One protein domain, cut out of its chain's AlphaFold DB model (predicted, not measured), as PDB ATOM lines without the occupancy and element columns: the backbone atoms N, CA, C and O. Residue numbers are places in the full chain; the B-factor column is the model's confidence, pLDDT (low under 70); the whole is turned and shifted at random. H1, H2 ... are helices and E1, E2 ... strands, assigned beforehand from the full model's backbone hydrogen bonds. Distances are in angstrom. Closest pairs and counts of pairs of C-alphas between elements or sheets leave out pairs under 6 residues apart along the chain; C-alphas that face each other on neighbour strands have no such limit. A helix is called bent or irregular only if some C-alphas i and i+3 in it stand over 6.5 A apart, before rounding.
ATOM      1  N   THR A 110     -14.008 -24.303 -34.509       96.31
ATOM      2  CA  THR A 110     -13.853 -25.765 -34.618       96.31
ATOM      3  C   THR A 110     -13.441 -26.277 -35.998       96.31
ATOM      4  O   THR A 110     -13.031 -27.431 -36.112       96.31
ATOM      5  N   ARG A 111     -13.541 -25.462 -37.054       94.75
ATOM      6  CA  ARG A 111     -13.278 -25.899 -38.433       94.75
ATOM      7  C   ARG A 111     -11.963 -25.363 -38.987       94.75
ATOM      8  O   ARG A 111     -11.928 -24.264 -39.537       94.75
ATOM      9  N   ILE A 112     -10.925 -26.186 -38.935       95.38
ATOM     10  CA  ILE A 112      -9.570 -25.864 -39.388       95.38
ATOM     11  C   ILE A 112      -9.409 -26.281 -40.847       95.38
ATOM     12  O   ILE A 112      -9.411 -27.466 -41.170       95.38
ATOM     13  N   THR A 113      -9.257 -25.300 -41.739       93.25
ATOM     14  CA  THR A 113      -8.987 -25.538 -43.165       93.25
ATOM     15  C   THR A 113      -7.594 -25.043 -43.531       93.25
ATOM     16  O   THR A 113      -7.318 -23.848 -43.450       93.25
ATOM     17  N   LEU A 114      -6.730 -25.951 -43.974       93.75
ATOM     18  CA  LEU A 114      -5.346 -25.668 -44.341       93.75
ATOM     19  C   LEU A 114      -5.221 -25.551 -45.870       93.75
ATOM     20  O   LEU A 114      -5.589 -26.477 -46.597       93.75
ATOM     21  N   ARG A 115      -4.718 -24.411 -46.364       89.19
ATOM     22  CA  ARG A 115      -4.507 -24.121 -47.799       89.19
ATOM     23  C   ARG A 115      -3.186 -23.385 -48.032       89.19
ATOM     24  O   ARG A 115      -2.710 -22.690 -47.139       89.19
ATOM     25  N   ASP A 116      -2.620 -23.518 -49.237       85.06
ATOM     26  CA  ASP A 116      -1.262 -23.029 -49.556       85.06
ATOM     27  C   ASP A 116      -1.169 -21.498 -49.498       85.06
ATOM     28  O   ASP A 116      -0.093 -20.930 -49.341       85.06
ATOM     29  N   ASN A 117      -2.312 -20.821 -49.623       82.69
ATOM     30  CA  ASN A 117      -2.436 -19.371 -49.676       82.69
ATOM     31  C   ASN A 117      -2.923 -18.736 -48.363       82.69
ATOM     32  O   ASN A 117      -3.386 -17.593 -48.388       82.69
ATOM     33  N   LEU A 118      -2.888 -19.470 -47.248       84.12
ATOM     34  CA  LEU A 118      -3.258 -18.922 -45.948       84.12
ATOM     35  C   LEU A 118      -2.082 -18.120 -45.371       84.12
ATOM     36  O   LEU A 118      -1.043 -18.682 -45.027       84.12
ATOM     37  N   GLU A 119      -2.257 -16.802 -45.288       86.31
ATOM     38  CA  GLU A 119      -1.347 -15.902 -44.575       86.31
ATOM     39  C   GLU A 119      -1.301 -16.285 -43.088       86.31
ATOM     40  O   GLU A 119      -2.322 -16.674 -42.517       86.31
ATOM     41  N   ASP A 120      -0.109 -16.248 -42.491       92.94
ATOM     42  CA  ASP A 120       0.128 -16.598 -41.084       92.94
ATOM     43  C   ASP A 120      -0.437 -17.962 -40.650       92.94
ATOM     44  O   ASP A 120      -0.891 -18.138 -39.520       92.94
ATOM     45  N   LEU A 121      -0.378 -18.955 -41.545       93.75
ATOM     46  CA  LEU A 121      -0.869 -20.325 -41.357       93.75
ATOM     47  C   LEU A 121      -0.674 -20.888 -39.935       93.75
ATOM     48  O   LEU A 121      -1.625 -21.407 -39.349       93.75
ATOM     49  N   GLU A 122       0.544 -20.820 -39.389       96.19
ATOM     50  CA  GLU A 122       0.862 -21.360 -38.061       96.19
ATOM     51  C   GLU A 122       0.129 -20.605 -36.949       96.19
ATOM     52  O   GLU A 122      -0.523 -21.229 -36.111       96.19
ATOM     53  N   ALA A 123       0.159 -19.270 -36.978       95.62
ATOM     54  CA  ALA A 123      -0.525 -18.442 -35.992       95.62
ATOM     55  C   ALA A 123      -2.046 -18.634 -36.067       95.62
ATOM     56  O   ALA A 123      -2.693 -18.835 -35.043       95.62
ATOM     57  N   MET A 124      -2.614 -18.656 -37.275       95.25
ATOM     58  CA  MET A 124      -4.047 -18.871 -37.482       95.25
ATOM     59  C   MET A 124      -4.495 -20.255 -37.006       95.25
ATOM     60  O   MET A 124      -5.551 -20.385 -36.388       95.25
ATOM     61  N   THR A 125      -3.675 -21.283 -37.239       96.25
ATOM     62  CA  THR A 125      -3.940 -22.639 -36.743       96.25
ATOM     63  C   THR A 125      -3.873 -22.686 -35.217       96.25
ATOM     64  O   THR A 125      -4.779 -23.232 -34.591       96.25
ATOM     65  N   ALA A 126      -2.859 -22.068 -34.606       97.50
ATOM     66  CA  ALA A 126      -2.727 -21.995 -33.151       97.50
ATOM     67  C   ALA A 126      -3.906 -21.255 -32.497       97.50
ATOM     68  O   ALA A 126      -4.497 -21.765 -31.546       97.50
ATOM     69  N   VAL A 127      -4.306 -20.099 -33.042       96.38
ATOM     70  CA  VAL A 127      -5.464 -19.323 -32.563       96.38
ATOM     71  C   VAL A 127      -6.745 -20.148 -32.647       96.38
ATOM     72  O   VAL A 127      -7.510 -20.190 -31.686       96.38
ATOM     73  N   ALA A 128      -6.981 -20.841 -33.763       96.69
ATOM     74  CA  ALA A 128      -8.158 -21.689 -33.909       96.69
ATOM     75  C   ALA A 128      -8.177 -22.850 -32.907       96.69
ATOM     76  O   ALA A 128      -9.222 -23.140 -32.321       96.69
ATOM     77  N   LEU A 129      -7.037 -23.505 -32.682       98.00
ATOM     78  CA  LEU A 129      -6.910 -24.607 -31.727       98.00
ATOM     79  C   LEU A 129      -7.151 -24.162 -30.282       98.00
ATOM     80  O   LEU A 129      -7.870 -24.859 -29.564       98.00
ATOM     81  N   GLU A 130      -6.610 -23.004 -29.899       97.94
ATOM     82  CA  GLU A 130      -6.784 -22.400 -28.574       97.94
ATOM     83  C   GLU A 130      -8.239 -21.968 -28.349       97.94
ATOM     84  O   GLU A 130      -8.890 -22.387 -27.392       97.94
ATOM     85  N   LEU A 131      -8.803 -21.179 -29.272       97.62
ATOM     86  CA  LEU A 131     -10.148 -20.618 -29.115       97.62
ATOM     87  C   LEU A 131     -11.262 -21.657 -29.264       97.62
ATOM     88  O   LEU A 131     -12.367 -21.439 -28.773       97.62
ATOM     89  N   SER A 132     -10.994 -22.801 -29.896       97.75
ATOM     90  CA  SER A 132     -11.948 -23.915 -29.958       97.75
ATOM     91  C   SER A 132     -11.999 -24.757 -28.673       97.75
ATOM     92  O   SER A 132     -12.902 -25.585 -28.545       97.75
ATOM     93  N   GLY A 133     -11.093 -24.548 -27.709       97.00
ATOM     94  CA  GLY A 133     -11.118 -25.216 -26.402       97.00
ATOM     95  C   GLY A 133     -11.117 -26.743 -26.499       97.00
ATOM     96  O   GLY A 133     -10.266 -27.316 -27.163       97.00
ATOM     97  N   ASP A 134     -12.090 -27.410 -25.875       97.69
ATOM     98  CA  ASP A 134     -12.246 -28.877 -25.927       97.69
ATOM     99  C   ASP A 134     -13.262 -29.334 -26.989       97.69
ATOM    100  O   ASP A 134     -13.621 -30.511 -27.071       97.69
ATOM    101  N   CYS A 135     -13.755 -28.412 -27.824       97.94
ATOM    102  CA  CYS A 135     -14.740 -28.753 -28.843       97.94
ATOM    103  C   CYS A 135     -14.147 -29.694 -29.898       97.94
ATOM    104  O   CYS A 135     -12.951 -29.646 -30.218       97.94
ATOM    105  N   SER A 136     -15.025 -30.522 -30.467       97.75
ATOM    106  CA  SER A 136     -14.691 -31.406 -31.577       97.75
ATOM    107  C   SER A 136     -14.325 -30.603 -32.824       97.75
ATOM    108  O   SER A 136     -14.981 -29.610 -33.139       97.75
ATOM    109  N   LEU A 137     -13.279 -31.045 -33.517       98.00
ATOM    110  CA  LEU A 137     -12.700 -30.364 -34.664       98.00
ATOM    111  C   LEU A 137     -13.121 -31.016 -35.985       98.00
ATOM    112  O   LEU A 137     -13.199 -32.244 -36.101       98.00
ATOM    113  N   GLU A 138     -13.320 -30.173 -36.994       96.94
ATOM    114  CA  GLU A 138     -13.276 -30.550 -38.404       96.94
ATOM    115  C   GLU A 138     -11.934 -30.087 -38.978       96.94
ATOM    116  O   GLU A 138     -11.631 -28.893 -38.957       96.94
ATOM    117  N   LEU A 139     -11.135 -31.022 -39.489       96.69
ATOM    118  CA  LEU A 139      -9.860 -30.743 -40.142       96.69
ATOM    119  C   LEU A 139      -9.992 -30.992 -41.645       96.69
ATOM    120  O   LEU A 139     -10.311 -32.102 -42.071       96.69
ATOM    121  N   ALA A 140      -9.704 -29.976 -42.452       94.88
ATOM    122  CA  ALA A 140      -9.699 -30.059 -43.904       94.88
ATOM    123  C   ALA A 140      -8.347 -29.615 -44.469       94.88
ATOM    124  O   ALA A 140      -7.891 -28.514 -44.164       94.88
ATOM    125  N   TYR A 141      -7.706 -30.425 -45.313       94.25
ATOM    126  CA  TYR A 141      -6.458 -30.022 -45.971       94.25
ATOM    127  C   TYR A 141      -6.225 -30.726 -47.309       94.25
ATOM    128  O   TYR A 141      -6.895 -31.705 -47.658       94.25
ATOM    129  N   GLN A 142      -5.276 -30.182 -48.073       91.19
ATOM    130  CA  GLN A 142      -4.866 -30.745 -49.348       91.19
ATOM    131  C   GLN A 142      -3.804 -31.835 -49.157       91.19
ATOM    132  O   GLN A 142      -2.721 -31.561 -48.640       91.19
ATOM    133  N   VAL A 143      -4.100 -33.055 -49.601       88.19
ATOM    134  CA  VAL A 143      -3.163 -34.188 -49.535       88.19
ATOM    135  C   VAL A 143      -1.956 -33.898 -50.422       88.19
ATOM    136  O   VAL A 143      -2.102 -33.304 -51.493       88.19
ATOM    137  N   LYS A 144      -0.769 -34.317 -49.971       84.44
ATOM    138  CA  LYS A 144       0.533 -34.025 -50.609       84.44
ATOM    139  C   LYS A 144       0.951 -32.550 -50.595       84.44
ATOM    140  O   LYS A 144       1.927 -32.203 -51.255       84.44
ATOM    141  N   SER A 145       0.250 -31.681 -49.870       85.75
ATOM    142  CA  SER A 145       0.732 -30.320 -49.647       85.75
ATOM    143  C   SER A 145       1.688 -30.260 -48.450       85.75
ATOM    144  O   SER A 145       1.447 -30.871 -47.409       85.75
ATOM    145  N   ASP A 146       2.744 -29.451 -48.561       87.81
ATOM    146  CA  ASP A 146       3.684 -29.184 -47.469       87.81
ATOM    147  C   ASP A 146       3.064 -28.381 -46.314       87.81
ATOM    148  O   ASP A 146       3.651 -28.306 -45.234       87.81
ATOM    149  N   ILE A 147       1.871 -27.796 -46.498       91.00
ATOM    150  CA  ILE A 147       1.179 -27.007 -45.464       91.00
ATOM    151  C   ILE A 147       1.001 -27.813 -44.181       91.00
ATOM    152  O   ILE A 147       1.250 -27.290 -43.096       91.00
ATOM    153  N   ILE A 148       0.566 -29.075 -44.287       93.38
ATOM    154  CA  ILE A 148       0.265 -29.883 -43.103       93.38
ATOM    155  C   ILE A 148       1.522 -30.101 -42.262       93.38
ATOM    156  O   ILE A 148       1.449 -30.031 -41.042       93.38
ATOM    157  N   HIS A 149       2.693 -30.249 -42.889       90.69
ATOM    158  CA  HIS A 149       3.966 -30.390 -42.181       90.69
ATOM    159  C   HIS A 149       4.317 -29.150 -41.365       90.69
ATOM    160  O   HIS A 149       4.830 -29.279 -40.255       90.69
ATOM    161  N   LYS A 150       3.997 -27.958 -41.883       94.38
ATOM    162  CA  LYS A 150       4.246 -26.690 -41.186       94.38
ATOM    163  C   LYS A 150       3.426 -26.555 -39.906       94.38
ATOM    164  O   LYS A 150       3.863 -25.880 -38.993       94.38
ATOM    165  N   VAL A 151       2.264 -27.205 -39.812       96.38
ATOM    166  CA  VAL A 151       1.374 -27.095 -38.638       96.38
ATOM    167  C   VAL A 151       1.158 -28.407 -37.890       96.38
ATOM    168  O   VAL A 151       0.455 -28.430 -36.883       96.38
ATOM    169  N   ALA A 152       1.767 -29.506 -38.336       95.44
ATOM    170  CA  ALA A 152       1.603 -30.828 -37.735       95.44
ATOM    171  C   ALA A 152       1.936 -30.816 -36.238       95.44
ATOM    172  O   ALA A 152       1.205 -31.400 -35.440       95.44
ATOM    173  N   TYR A 153       2.991 -30.093 -35.854       96.38
ATOM    174  CA  TYR A 153       3.414 -29.961 -34.460       96.38
ATOM    175  C   TYR A 153       2.374 -29.239 -33.584       96.38
ATOM    176  O   TYR A 153       2.255 -29.554 -32.402       96.38
ATOM    177  N   LEU A 154       1.592 -28.316 -34.161       97.44
ATOM    178  CA  LEU A 154       0.480 -27.641 -33.483       97.44
ATOM    179  C   LEU A 154      -0.742 -28.555 -33.373       97.44
ATOM    180  O   LEU A 154      -1.430 -28.539 -32.362       97.44
ATOM    181  N   LEU A 155      -1.019 -29.362 -34.401       97.12
ATOM    182  CA  LEU A 155      -2.192 -30.243 -34.444       97.12
ATOM    183  C   LEU A 155      -2.035 -31.500 -33.587       97.12
ATOM    184  O   LEU A 155      -3.028 -32.002 -33.062       97.12
ATOM    185  N   GLN A 156      -0.811 -32.015 -33.445       96.56
ATOM    186  CA  GLN A 156      -0.532 -33.301 -32.806       96.56
ATOM    187  C   GLN A 156      -1.146 -33.451 -31.395       96.56
ATOM    188  O   GLN A 156      -1.773 -34.484 -31.144       96.56
ATOM    189  N   PRO A 157      -1.082 -32.449 -30.494       97.75
ATOM    190  CA  PRO A 157      -1.736 -32.524 -29.183       97.75
ATOM    191  C   PRO A 157      -3.270 -32.609 -29.249       97.75
ATOM    192  O   PRO A 157      -3.912 -33.086 -28.314       97.75
ATOM    193  N   HIS A 158      -3.874 -32.177 -30.358       98.12
ATOM    194  CA  HIS A 158      -5.320 -32.024 -30.522       98.12
ATOM    195  C   HIS A 158      -5.955 -33.058 -31.463       98.12
ATOM    196  O   HIS A 158      -7.158 -32.995 -31.711       98.12
ATOM    197  N   LEU A 159      -5.205 -34.051 -31.952       97.25
ATOM    198  CA  LEU A 159      -5.729 -35.093 -32.854       97.25
ATOM    199  C   LEU A 159      -6.902 -35.880 -32.257       97.25
ATOM    200  O   LEU A 159      -7.810 -36.292 -32.976       97.25
ATOM    201  N   HIS A 160      -6.933 -36.029 -30.933       97.50
ATOM    202  CA  HIS A 160      -8.042 -36.643 -30.203       97.50
ATOM    203  C   HIS A 160      -9.349 -35.838 -30.272       97.50
ATOM    204  O   HIS A 160     -10.388 -36.354 -29.881       97.50
ATOM    205  N   ARG A 161      -9.332 -34.588 -30.747       98.12
ATOM    206  CA  ARG A 161     -10.527 -33.743 -30.913       98.12
ATOM    207  C   ARG A 161     -11.090 -33.807 -32.331       98.12
ATOM    208  O   ARG A 161     -12.260 -33.480 -32.529       98.12
ATOM    209  N   VAL A 162     -10.281 -34.216 -33.310       97.94
ATOM    210  CA  VAL A 162     -10.673 -34.286 -34.724       97.94
ATOM    211  C   VAL A 162     -11.705 -35.392 -34.906       97.94
ATOM    212  O   VAL A 162     -11.377 -36.572 -34.807       97.94
ATOM    213  N   ALA A 163     -12.955 -35.003 -35.164       97.88
ATOM    214  CA  ALA A 163     -14.032 -35.946 -35.458       97.88
ATOM    215  C   ALA A 163     -14.417 -35.984 -36.935       97.88
ATOM    216  O   ALA A 163     -14.975 -36.986 -37.372       97.88
ATOM    217  N   HIS A 164     -14.102 -34.939 -37.698       97.50
ATOM    218  CA  HIS A 164     -14.388 -34.876 -39.128       97.50
ATOM    219  C   HIS A 164     -13.089 -34.579 -39.871       97.50
ATOM    220  O   HIS A 164     -12.419 -33.587 -39.576       97.50
ATOM    221  N   LEU A 165     -12.723 -35.442 -40.815       96.94
ATOM    222  CA  LEU A 165     -11.516 -35.298 -41.623       96.94
ATOM    223  C   LEU A 165     -11.885 -35.186 -43.099       96.94
ATOM    224  O   LEU A 165     -12.480 -36.099 -43.671       96.94
ATOM    225  N   ARG A 166     -11.501 -34.078 -43.734       95.56
ATOM    226  CA  ARG A 166     -11.726 -33.840 -45.159       95.56
ATOM    227  C   ARG A 166     -10.406 -33.707 -45.907       95.56
ATOM    228  O   ARG A 166      -9.644 -32.768 -45.699       95.56
ATOM    229  N   LEU A 167     -10.169 -34.624 -46.830       93.88
ATOM    230  CA  LEU A 167      -8.944 -34.711 -47.613       93.88
ATOM    231  C   LEU A 167      -9.245 -34.416 -49.072       93.88
ATOM    232  O   LEU A 167     -10.125 -35.036 -49.673       93.88
ATOM    233  N   ILE A 168      -8.518 -33.473 -49.653       89.75
ATOM    234  CA  ILE A 168      -8.720 -33.066 -51.043       89.75
ATOM    235  C   ILE A 168      -7.392 -33.195 -51.778       89.75
ATOM    236  O   ILE A 168      -6.382 -32.672 -51.331       89.75
ATOM    237  N   GLN A 169      -7.377 -33.862 -52.920       85.44
ATOM    238  CA  GLN A 169      -6.245 -33.897 -53.832       85.44
ATOM    239  C   GLN A 169      -6.710 -33.329 -55.170       85.44
ATOM    240  O   GLN A 169      -7.604 -33.870 -55.822       85.44
ATOM    241  N   TYR A 170      -6.122 -32.202 -55.568       80.62
ATOM    242  CA  TYR A 170      -6.341 -31.642 -56.896       80.62
ATOM    243  C   TYR A 170      -5.454 -32.372 -57.909       80.62
ATOM    244  O   TYR A 170      -4.323 -32.735 -57.597       80.62
ATOM    245  N   TYR A 171      -5.956 -32.559 -59.132       69.69
ATOM    246  CA  TYR A 171      -5.283 -33.256 -60.241       69.69
ATOM    247  C   TYR A 171      -3.994 -32.578 -60.755       69.69
ATOM    248  O   TYR A 171      -3.500 -32.930 -61.823       69.69
ATOM    249  N   SER A 172      -3.442 -31.597 -60.042       60.94
ATOM    250  CA  SER A 172      -2.153 -31.008 -60.395       60.94
ATOM    251  C   SER A 172      -1.024 -32.001 -60.115       60.94
ATOM    252  O   SER A 172      -1.028 -32.650 -59.071       60.94
ATOM    253  N   GLU A 173      -0.065 -32.076 -61.037       53.25
ATOM    254  CA  GLU A 173       1.139 -32.919 -61.053       53.25
ATOM    255  C   GLU A 173       2.060 -32.707 -59.826       53.25
ATOM    256  O   GLU A 173       3.190 -32.241 -59.947       53.25
ATOM    257  N   SER A 174       1.608 -33.014 -58.607       56.59
ATOM    258  CA  SER A 174       2.496 -32.992 -57.445       56.59
ATOM    259  C   SER A 174       3.450 -34.184 -57.534       56.59
ATOM    260  O   SER A 174       3.008 -35.336 -57.529       56.59
ATOM    261  N   THR A 175       4.746 -33.900 -57.559       54.31
ATOM    262  CA  THR A 175       5.854 -34.865 -57.617       54.31
ATOM    263  C   THR A 175       6.114 -35.601 -56.300       54.31
ATOM    264  O   THR A 175       6.976 -36.473 -56.253       54.31
ATOM    265  N   LEU A 176       5.404 -35.262 -55.218       59.06
ATOM    266  CA  LEU A 176       5.533 -35.963 -53.942       59.06
ATOM    267  C   LEU A 176       4.834 -37.326 -54.022       59.06
ATOM    268  O   LEU A 176       3.616 -37.424 -54.217       59.06
ATOM    269  N   ASP A 177       5.626 -38.386 -53.858       68.75
ATOM    270  CA  ASP A 177       5.167 -39.764 -54.025       68.75
ATOM    271  C   ASP A 177       4.121 -40.168 -52.972       68.75
ATOM    272  O   ASP A 177       3.207 -40.922 -53.293       68.75
ATOM    273  N   THR A 178       4.156 -39.617 -51.749       70.25
ATOM    274  CA  THR A 178       3.193 -39.948 -50.676       70.25
ATOM    275  C   THR A 178       3.020 -38.813 -49.658       70.25
ATOM    276  O   THR A 178       3.970 -38.094 -49.361       70.25
ATOM    277  N   ASP A 179       1.805 -38.647 -49.116       80.94
ATOM    278  CA  ASP A 179       1.535 -37.778 -47.959       80.94
ATOM    279  C   ASP A 179       2.102 -38.451 -46.690       80.94
ATOM    280  O   ASP A 179       1.663 -39.553 -46.360       80.94
ATOM    281  N   PRO A 180       3.086 -37.866 -45.984       73.88
ATOM    282  CA  PRO A 180       3.698 -38.497 -44.811       73.88
ATOM    283  C   PRO A 180       2.836 -38.416 -43.550       73.88
ATOM    284  O   PRO A 180       3.007 -39.232 -42.639       73.88
ATOM    285  N   PHE A 181       1.951 -37.419 -43.468       85.31
ATOM    286  CA  PHE A 181       1.150 -37.140 -42.284       85.31
ATOM    287  C   PHE A 181      -0.064 -38.062 -42.243       85.31
ATOM    288  O   PHE A 181      -0.291 -38.752 -41.248       85.31
ATOM    289  N   PHE A 182      -0.812 -38.131 -43.344       82.44
ATOM    290  CA  PHE A 182      -2.111 -38.797 -43.384       82.44
ATOM    291  C   PHE A 182      -2.077 -40.290 -42.995       82.44
ATOM    292  O   PHE A 182      -2.802 -40.670 -42.079       82.44
ATOM    293  N   PRO A 183      -1.232 -41.156 -43.589       82.50
ATOM    294  CA  PRO A 183      -1.320 -42.598 -43.357       82.50
ATOM    295  C   PRO A 183      -0.770 -43.035 -41.994       82.50
ATOM    296  O   PRO A 183      -0.941 -44.189 -41.607       82.50
ATOM    297  N   ARG A 184      -0.050 -42.156 -41.285       86.69
ATOM    298  CA  ARG A 184       0.665 -42.479 -40.034       86.69
ATOM    299  C   ARG A 184       0.066 -41.806 -38.803       86.69
ATOM    300  O   ARG A 184       0.531 -42.053 -37.691       86.69
ATOM    301  N   THR A 185      -0.924 -40.940 -38.998       92.94
ATOM    302  CA  THR A 185      -1.538 -40.168 -37.921       92.94
ATOM    303  C   THR A 185      -2.801 -40.860 -37.434       92.94
ATOM    304  O   THR A 185      -3.700 -41.168 -38.212       92.94
ATOM    305  N   ILE A 186      -2.883 -41.073 -36.122       94.56
ATOM    306  CA  ILE A 186      -4.061 -41.645 -35.472       94.56
ATOM    307  C   ILE A 186      -4.981 -40.497 -35.053       94.56
ATOM    308  O   ILE A 186      -4.542 -39.559 -34.386       94.56
ATOM    309  N   PHE A 187      -6.263 -40.599 -35.402       95.81
ATOM    310  CA  PHE A 187      -7.313 -39.648 -35.022       95.81
ATOM    311  C   PHE A 187      -8.331 -40.346 -34.105       95.81
ATOM    312  O   PHE A 187      -9.326 -40.856 -34.605       95.81
ATOM    313  N   PRO A 188      -8.111 -40.416 -32.777       96.12
ATOM    314  CA  PRO A 188      -8.905 -41.266 -31.878       96.12
ATOM    315  C   PRO A 188     -10.416 -41.004 -31.851       96.12
ATOM    316  O   PRO A 188     -11.186 -41.891 -31.496       96.12
ATOM    317  N   SER A 189     -10.841 -39.780 -32.175       96.75
ATOM    318  CA  SER A 189     -12.253 -39.375 -32.150       96.75
ATOM    319  C   SER A 189     -12.874 -39.288 -33.537       96.75
ATOM    320  O   SER A 189     -13.954 -38.708 -33.664       96.75
ATOM    321  N   LEU A 190     -12.217 -39.828 -34.568       97.19
ATOM    322  CA  LEU A 190     -12.691 -39.723 -35.940       97.19
ATOM    323  C   LEU A 190     -14.050 -40.418 -36.085       97.19
ATOM    324  O   LEU A 190     -14.226 -41.587 -35.745       97.19
ATOM    325  N   ARG A 191     -15.030 -39.670 -36.589       97.06
ATOM    326  CA  ARG A 191     -16.407 -40.123 -36.832       97.06
ATOM    327  C   ARG A 191     -16.805 -39.976 -38.284       97.06
ATOM    328  O   ARG A 191     -17.651 -40.732 -38.740       97.06
ATOM    329  N   GLU A 192     -16.198 -39.054 -39.016       97.19
ATOM    330  CA  GLU A 192     -16.446 -38.870 -40.438       97.19
ATOM    331  C   GLU A 192     -15.138 -38.649 -41.186       97.19
ATOM    332  O   GLU A 192     -14.274 -37.882 -40.754       97.19
ATOM    333  N   ILE A 193     -15.014 -39.306 -42.333       96.19
ATOM    334  CA  ILE A 193     -13.925 -39.103 -43.273       96.19
ATOM    335  C   ILE A 193     -14.490 -38.901 -44.672       96.19
ATOM    336  O   ILE A 193     -15.265 -39.712 -45.168       96.19
ATOM    337  N   SER A 194     -14.055 -37.831 -45.329       95.31
ATOM    338  CA  SER A 194     -14.347 -37.561 -46.731       95.31
ATOM    339  C   SER A 194     -13.046 -37.349 -47.488       95.31
ATOM    340  O   SER A 194     -12.221 -36.523 -47.102       95.31
ATOM    341  N   THR A 195     -12.854 -38.083 -48.579       93.62
ATOM    342  CA  THR A 195     -11.662 -37.984 -49.415       93.62
ATOM    343  C   THR A 195     -12.044 -37.731 -50.865       93.62
ATOM    344  O   THR A 195     -12.970 -38.351 -51.387       93.62
ATOM    345  N   ALA A 196     -11.301 -36.865 -51.544       90.94
ATOM    346  CA  ALA A 196     -11.394 -36.659 -52.982       90.94
ATOM    347  C   ALA A 196      -9.995 -36.734 -53.601       90.94
ATOM    348  O   ALA A 196      -9.130 -35.949 -53.236       90.94
ATOM    349  N   GLY A 197      -9.778 -37.672 -54.521       87.12
ATOM    350  CA  GLY A 197      -8.529 -37.871 -55.258       87.12
ATOM    351  C   GLY A 197      -7.408 -38.559 -54.475       87.12
ATOM    352  O   GLY A 197      -6.285 -38.570 -54.963       87.12
ATOM    353  N   VAL A 198      -7.687 -39.107 -53.289       88.75
ATOM    354  CA  VAL A 198      -6.686 -39.738 -52.411       88.75
ATOM    355  C   VAL A 198      -6.499 -41.216 -52.782       88.75
ATOM    356  O   VAL A 198      -7.508 -41.903 -52.942       88.75
ATOM    357  N   PRO A 199      -5.256 -41.735 -52.878       89.12
ATOM    358  CA  PRO A 199      -5.007 -43.149 -53.153       89.12
ATOM    359  C   PRO A 199      -5.633 -44.073 -52.106       89.12
ATOM    360  O   PRO A 199      -5.522 -43.838 -50.896       89.12
ATOM    361  N   SER A 200      -6.249 -45.154 -52.571       89.56
ATOM    362  CA  SER A 200      -6.996 -46.083 -51.727       89.56
ATOM    363  C   SER A 200      -6.133 -46.779 -50.682       89.56
ATOM    364  O   SER A 200      -6.598 -46.981 -49.563       89.56
ATOM    365  N   GLU A 201      -4.859 -47.064 -50.970       90.94
ATOM    366  CA  GLU A 201      -3.952 -47.687 -49.998       90.94
ATOM    367  C   GLU A 201      -3.731 -46.788 -48.778       90.94
ATOM    368  O   GLU A 201      -3.652 -47.267 -47.649       90.94
ATOM    369  N   SER A 202      -3.681 -45.470 -48.998       90.06
ATOM    370  CA  SER A 202      -3.527 -44.491 -47.918       90.06
ATOM    371  C   SER A 202      -4.781 -44.423 -47.049       90.06
ATOM    372  O   SER A 202      -4.683 -44.358 -45.825       90.06
ATOM    373  N   VAL A 203      -5.964 -44.482 -47.671       91.44
ATOM    374  CA  VAL A 203      -7.243 -44.514 -46.951       91.44
ATOM    375  C   VAL A 203      -7.364 -45.809 -46.150       91.44
ATOM    376  O   VAL A 203      -7.640 -45.758 -44.957       91.44
ATOM    377  N   ILE A 204      -7.082 -46.966 -46.755       93.50
ATOM    378  CA  ILE A 204      -7.113 -48.270 -46.077       93.50
ATOM    379  C   ILE A 204      -6.150 -48.288 -44.891       93.50
ATOM    380  O   ILE A 204      -6.538 -48.725 -43.805       93.50
ATOM    381  N   ALA A 205      -4.921 -47.793 -45.066       92.75
ATOM    382  CA  ALA A 205      -3.931 -47.725 -43.996       92.75
ATOM    383  C   ALA A 205      -4.428 -46.901 -42.799       92.75
ATOM    384  O   ALA A 205      -4.225 -47.318 -41.658       92.75
ATOM    385  N   LEU A 206      -5.118 -45.782 -43.048       92.31
ATOM    386  CA  LEU A 206      -5.744 -44.982 -41.999       92.31
ATOM    387  C   LEU A 206      -6.903 -45.728 -41.325       92.31
ATOM    388  O   LEU A 206      -6.925 -45.861 -40.102       92.31
ATOM    389  N   LEU A 207      -7.874 -46.215 -42.104       94.31
ATOM    390  CA  LEU A 207      -9.071 -46.865 -41.556       94.31
ATOM    391  C   LEU A 207      -8.712 -48.110 -40.739       94.31
ATOM    392  O   LEU A 207      -9.342 -48.373 -39.719       94.31
ATOM    393  N   SER A 208      -7.663 -48.831 -41.138       95.00
ATOM    394  CA  SER A 208      -7.155 -50.007 -40.418       95.00
ATOM    395  C   SER A 208      -6.626 -49.674 -39.020       95.00
ATOM    396  O   SER A 208      -6.627 -50.537 -38.148       95.00
ATOM    397  N   GLN A 209      -6.179 -48.436 -38.792       92.88
ATOM    398  CA  GLN A 209      -5.695 -47.974 -37.488       92.88
ATOM    399  C   GLN A 209      -6.828 -47.505 -36.567       92.88
ATOM    400  O   GLN A 209      -6.588 -47.266 -35.385       92.88
ATOM    401  N   HIS A 210      -8.053 -47.360 -37.083       94.00
ATOM    402  CA  HIS A 210      -9.174 -46.812 -36.332       94.00
ATOM    403  C   HIS A 210     -10.224 -47.886 -36.042       94.00
ATOM    404  O   HIS A 210     -10.888 -48.369 -36.955       94.00
ATOM    405  N   GLU A 211     -10.436 -48.217 -34.765       93.50
ATOM    406  CA  GLU A 211     -11.340 -49.297 -34.333       93.50
ATOM    407  C   GLU A 211     -12.734 -49.201 -34.978       93.50
ATOM    408  O   GLU A 211     -13.235 -50.183 -35.523       93.50
ATOM    409  N   ALA A 212     -13.322 -48.000 -35.006       93.06
ATOM    410  CA  ALA A 212     -14.654 -47.785 -35.576       93.06
ATOM    411  C   ALA A 212     -14.733 -47.970 -37.107       93.06
ATOM    412  O   ALA A 212     -15.824 -48.183 -37.629       93.06
ATOM    413  N   PHE A 213     -13.606 -47.883 -37.828       94.56
ATOM    414  CA  PHE A 213     -13.561 -47.983 -39.291       94.56
ATOM    415  C   PHE A 213     -12.872 -49.245 -39.815       94.56
ATOM    416  O   PHE A 213     -13.079 -49.601 -40.974       94.56
ATOM    417  N   ALA A 214     -12.088 -49.939 -38.989       95.06
ATOM    418  CA  ALA A 214     -11.282 -51.084 -39.403       95.06
ATOM    419  C   ALA A 214     -12.123 -52.178 -40.086       95.06
ATOM    420  O   ALA A 214     -11.704 -52.751 -41.093       95.06
ATOM    421  N   ALA A 215     -13.351 -52.394 -39.600       94.69
ATOM    422  CA  ALA A 215     -14.310 -53.347 -40.160       94.69
ATOM    423  C   ALA A 215     -14.810 -53.001 -41.580       94.69
ATOM    424  O   ALA A 215     -15.405 -53.855 -42.230       94.69
ATOM    425  N   PHE A 216     -14.580 -51.773 -42.056       94.88
ATOM    426  CA  PHE A 216     -15.065 -51.255 -43.341       94.88
ATOM    427  C   PHE A 216     -13.937 -50.996 -44.352       94.88
ATOM    428  O   PHE A 216     -14.175 -50.441 -45.421       94.88
ATOM    429  N   THR A 217     -12.703 -51.395 -44.033       94.50
ATOM    430  CA  THR A 217     -11.526 -51.252 -44.912       94.50
ATOM    431  C   THR A 217     -11.707 -51.944 -46.264       94.50
ATOM    432  O   THR A 217     -11.272 -51.425 -47.286       94.50
ATOM    433  N   ASN A 218     -12.422 -53.067 -46.291       93.56
ATOM    434  CA  ASN A 218     -12.772 -53.814 -47.500       93.56
ATOM    435  C   ASN A 218     -13.777 -53.098 -48.422       93.56
ATOM    436  O   ASN A 218     -13.963 -53.540 -49.552       93.56
ATOM    437  N   LEU A 219     -14.437 -52.035 -47.948       92.69
ATOM    438  CA  LEU A 219     -15.348 -51.225 -48.763       92.69
ATOM    439  C   LEU A 219     -14.602 -50.169 -49.584       92.69
ATOM    440  O   LEU A 219     -15.201 -49.571 -50.477       92.69
ATOM    441  N   VAL A 220     -13.325 -49.909 -49.278       91.44
ATOM    442  CA  VAL A 220     -12.512 -48.934 -50.009       91.44
ATOM    443  C   VAL A 220     -12.153 -49.524 -51.379       91.44
ATOM    444  O   VAL A 220     -11.450 -50.529 -51.435       91.44
ATOM    445  N   PRO A 221     -12.607 -48.932 -52.496       84.12
ATOM    446  CA  PRO A 221     -12.322 -49.458 -53.832       84.12
ATOM    447  C   PRO A 221     -10.878 -49.171 -54.230       84.12
ATOM    448  O   PRO A 221     -10.418 -48.062 -53.988       84.12
ATOM    449  N   ASP A 222     -10.203 -50.073 -54.944       83.44
ATOM    450  CA  ASP A 222      -8.786 -49.920 -55.333       83.44
ATOM    451  C   ASP A 222      -8.470 -48.639 -56.134       83.44
ATOM    452  O   ASP A 222      -7.353 -48.137 -56.093       83.44
ATOM    453  N   THR A 223      -9.448 -48.074 -56.852       76.44
ATOM    454  CA  THR A 223      -9.245 -46.936 -57.770       76.44
ATOM    455  C   THR A 223     -10.115 -45.718 -57.445       76.44
ATOM    456  O   THR A 223     -10.493 -44.964 -58.342       76.44
ATOM    457  N   SER A 224     -10.520 -45.531 -56.185       66.19
ATOM    458  CA  SER A 224     -11.561 -44.550 -55.851       66.19
ATOM    459  C   SER A 224     -11.116 -43.085 -55.979       66.19
ATOM    460  O   SER A 224     -10.091 -42.672 -55.449       66.19
ATOM    461  N   PHE A 225     -11.930 -42.267 -56.661       74.50
ATOM    462  CA  PHE A 225     -11.723 -40.813 -56.744       74.50
ATOM    463  C   PHE A 225     -12.449 -40.035 -55.648       74.50
ATOM    464  O   PHE A 225     -12.061 -38.911 -55.348       74.50
ATOM    465  N   ARG A 226     -13.530 -40.569 -55.076       86.81
ATOM    466  CA  ARG A 226     -14.289 -39.914 -54.005       86.81
ATOM    467  C   ARG A 226     -14.812 -40.954 -53.040       86.81
ATOM    468  O   ARG A 226     -15.397 -41.938 -53.473       86.81
ATOM    469  N   PHE A 227     -14.636 -40.711 -51.755       89.62
ATOM    470  CA  PHE A 227     -15.038 -41.637 -50.712       89.62
ATOM    471  C   PHE A 227     -15.538 -40.854 -49.501       89.62
ATOM    472  O   PHE A 227     -14.967 -39.822 -49.151       89.62
ATOM    473  N   ASN A 228     -16.631 -41.301 -48.895       94.50
ATOM    474  CA  ASN A 228     -17.159 -40.745 -47.655       94.50
ATOM    475  C   ASN A 228     -17.594 -41.899 -46.742       94.50
ATOM    476  O   ASN A 228     -18.336 -42.772 -47.187       94.50
ATOM    477  N   LEU A 229     -17.152 -41.898 -45.486       96.06
ATOM    478  CA  LEU A 229     -17.717 -42.737 -44.433       96.06
ATOM    479  C   LEU A 229     -18.051 -41.889 -43.212       96.06
ATOM    480  O   LEU A 229     -17.210 -41.118 -42.754       96.06
ATOM    481  N   ALA A 230     -19.217 -42.139 -42.614       96.00
ATOM    482  CA  ALA A 230     -19.564 -41.608 -41.298       96.00
ATOM    483  C   ALA A 230     -20.053 -42.714 -40.357       96.00
ATOM    484  O   ALA A 230     -20.925 -43.511 -40.718       96.00
ATOM    485  N   VAL A 231     -19.528 -42.737 -39.131       95.62
ATOM    486  CA  VAL A 231     -19.842 -43.708 -38.079       95.62
ATOM    487  C   VAL A 231     -20.400 -43.031 -36.825       95.62
ATOM    488  O   VAL A 231     -20.061 -41.897 -36.484       95.62
ATOM    489  N   LYS A 232     -21.244 -43.754 -36.085       95.12
ATOM    490  CA  LYS A 232     -21.678 -43.393 -34.729       95.12
ATOM    491  C   LYS A 232     -21.379 -44.554 -33.789       95.12
ATOM    492  O   LYS A 232     -22.056 -45.579 -33.822       95.12
ATOM    493  N   GLY A 233     -20.353 -44.389 -32.955       93.25
ATOM    494  CA  GLY A 233     -19.740 -45.535 -32.282       93.25
ATOM    495  C   GLY A 233     -19.151 -46.473 -33.337       93.25
ATOM    496  O   GLY A 233     -18.470 -46.004 -34.240       93.25
ATOM    497  N   ASN A 234     -19.500 -47.759 -33.282       92.94
ATOM    498  CA  ASN A 234     -19.010 -48.775 -34.227       92.94
ATOM    499  C   ASN A 234     -20.011 -49.079 -35.361       92.94
ATOM    500  O   ASN A 234     -19.926 -50.118 -36.011       92.94
TER     501      ASN A 234
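AT A GLANCE: This is residues 110 to 234 of the 706 residues of the protein "F-box domain-containing protein" of Serendipita indica (strain DSM 11827) (UniProt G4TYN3). A sheet of five strands forms a wall with helices over one face: H1 and H2 side by side toward the E1 end, H3 and short H4 toward the E5 end, and residues 180 to 187 between these groups. The other face is bare. The printed part has 125 residues, class mixed, in the order E1 H1 E2 H2 E3 E4 H3 H4 E5. The mixed sheet runs E1 E2 E3 E4 E5; the whole is compact, radius of gyration of the C-alphas 14.1 A, and flat, spanning 39 by 37 by 19 A.

HOW THE PARTS SIT: Edge strand E1, residues 111 to 114, is parallel to E2, residues 137 to 142; N 112 and O 138 are within hydrogen-bond range at 2.8 A. E2 is parallel to E3, residues 162 to 168 (N 166 and O 139, 2.8 A). E3 is parallel to E4, residues 192 to 196 (N 167 and O 194, 2.8 A). E4 is antiparallel to edge strand E5, residues 226 to 232 (N 195 and O 227, 2.8 A). H1, residues 121 to 131, and H2, residues 147 to 161, are on one face, giving two layers, helices over a sheet. E1, H1, E2 and E2, H2, E3 are strand-helix-strand units, parallel neighbours joined through a helix, with right-handed crossovers. H1 and H2 touch, closest at the C-alphas of Glu 122 and Val 151, 5.8 A, at a shallow tilt of 14 degrees, the same way. H2 is irregular, C-alphas 157 and 160 being 7.6 A apart. H3, residues 200 to 208, and H4, residues 211 to 214, only graze the sheet; they only just touch, only at the corner, with 3 pairs of C-alphas within 8 A, closest Ser 208 and Ala 214, 4.4 A. Every O i to N i+4 pair is within range in H1 and H3; H2 has 5 of 11, and 6 of 12 O i to N i+3 pairs; H4 is too short for an i+4 pair.

IN THESE COORDINATES: E1 begins at C-alpha 111 (-13.278, -25.899, -38.433). H1 is 15.4 A long, H2 19.9 A, E3 16.5 A and E5 20.9 A, ending at C-alpha 232 (-21.678, -43.393, -34.729).

THE WHOLE: The farthest C-alphas, of Asp 120 and Asn 218, are 39.9 A apart. The printed part has no cut. The links E3 to E4 and H4 to E5 are long. The model's pLDDT is under 70 at residues 171 to 177 and 224.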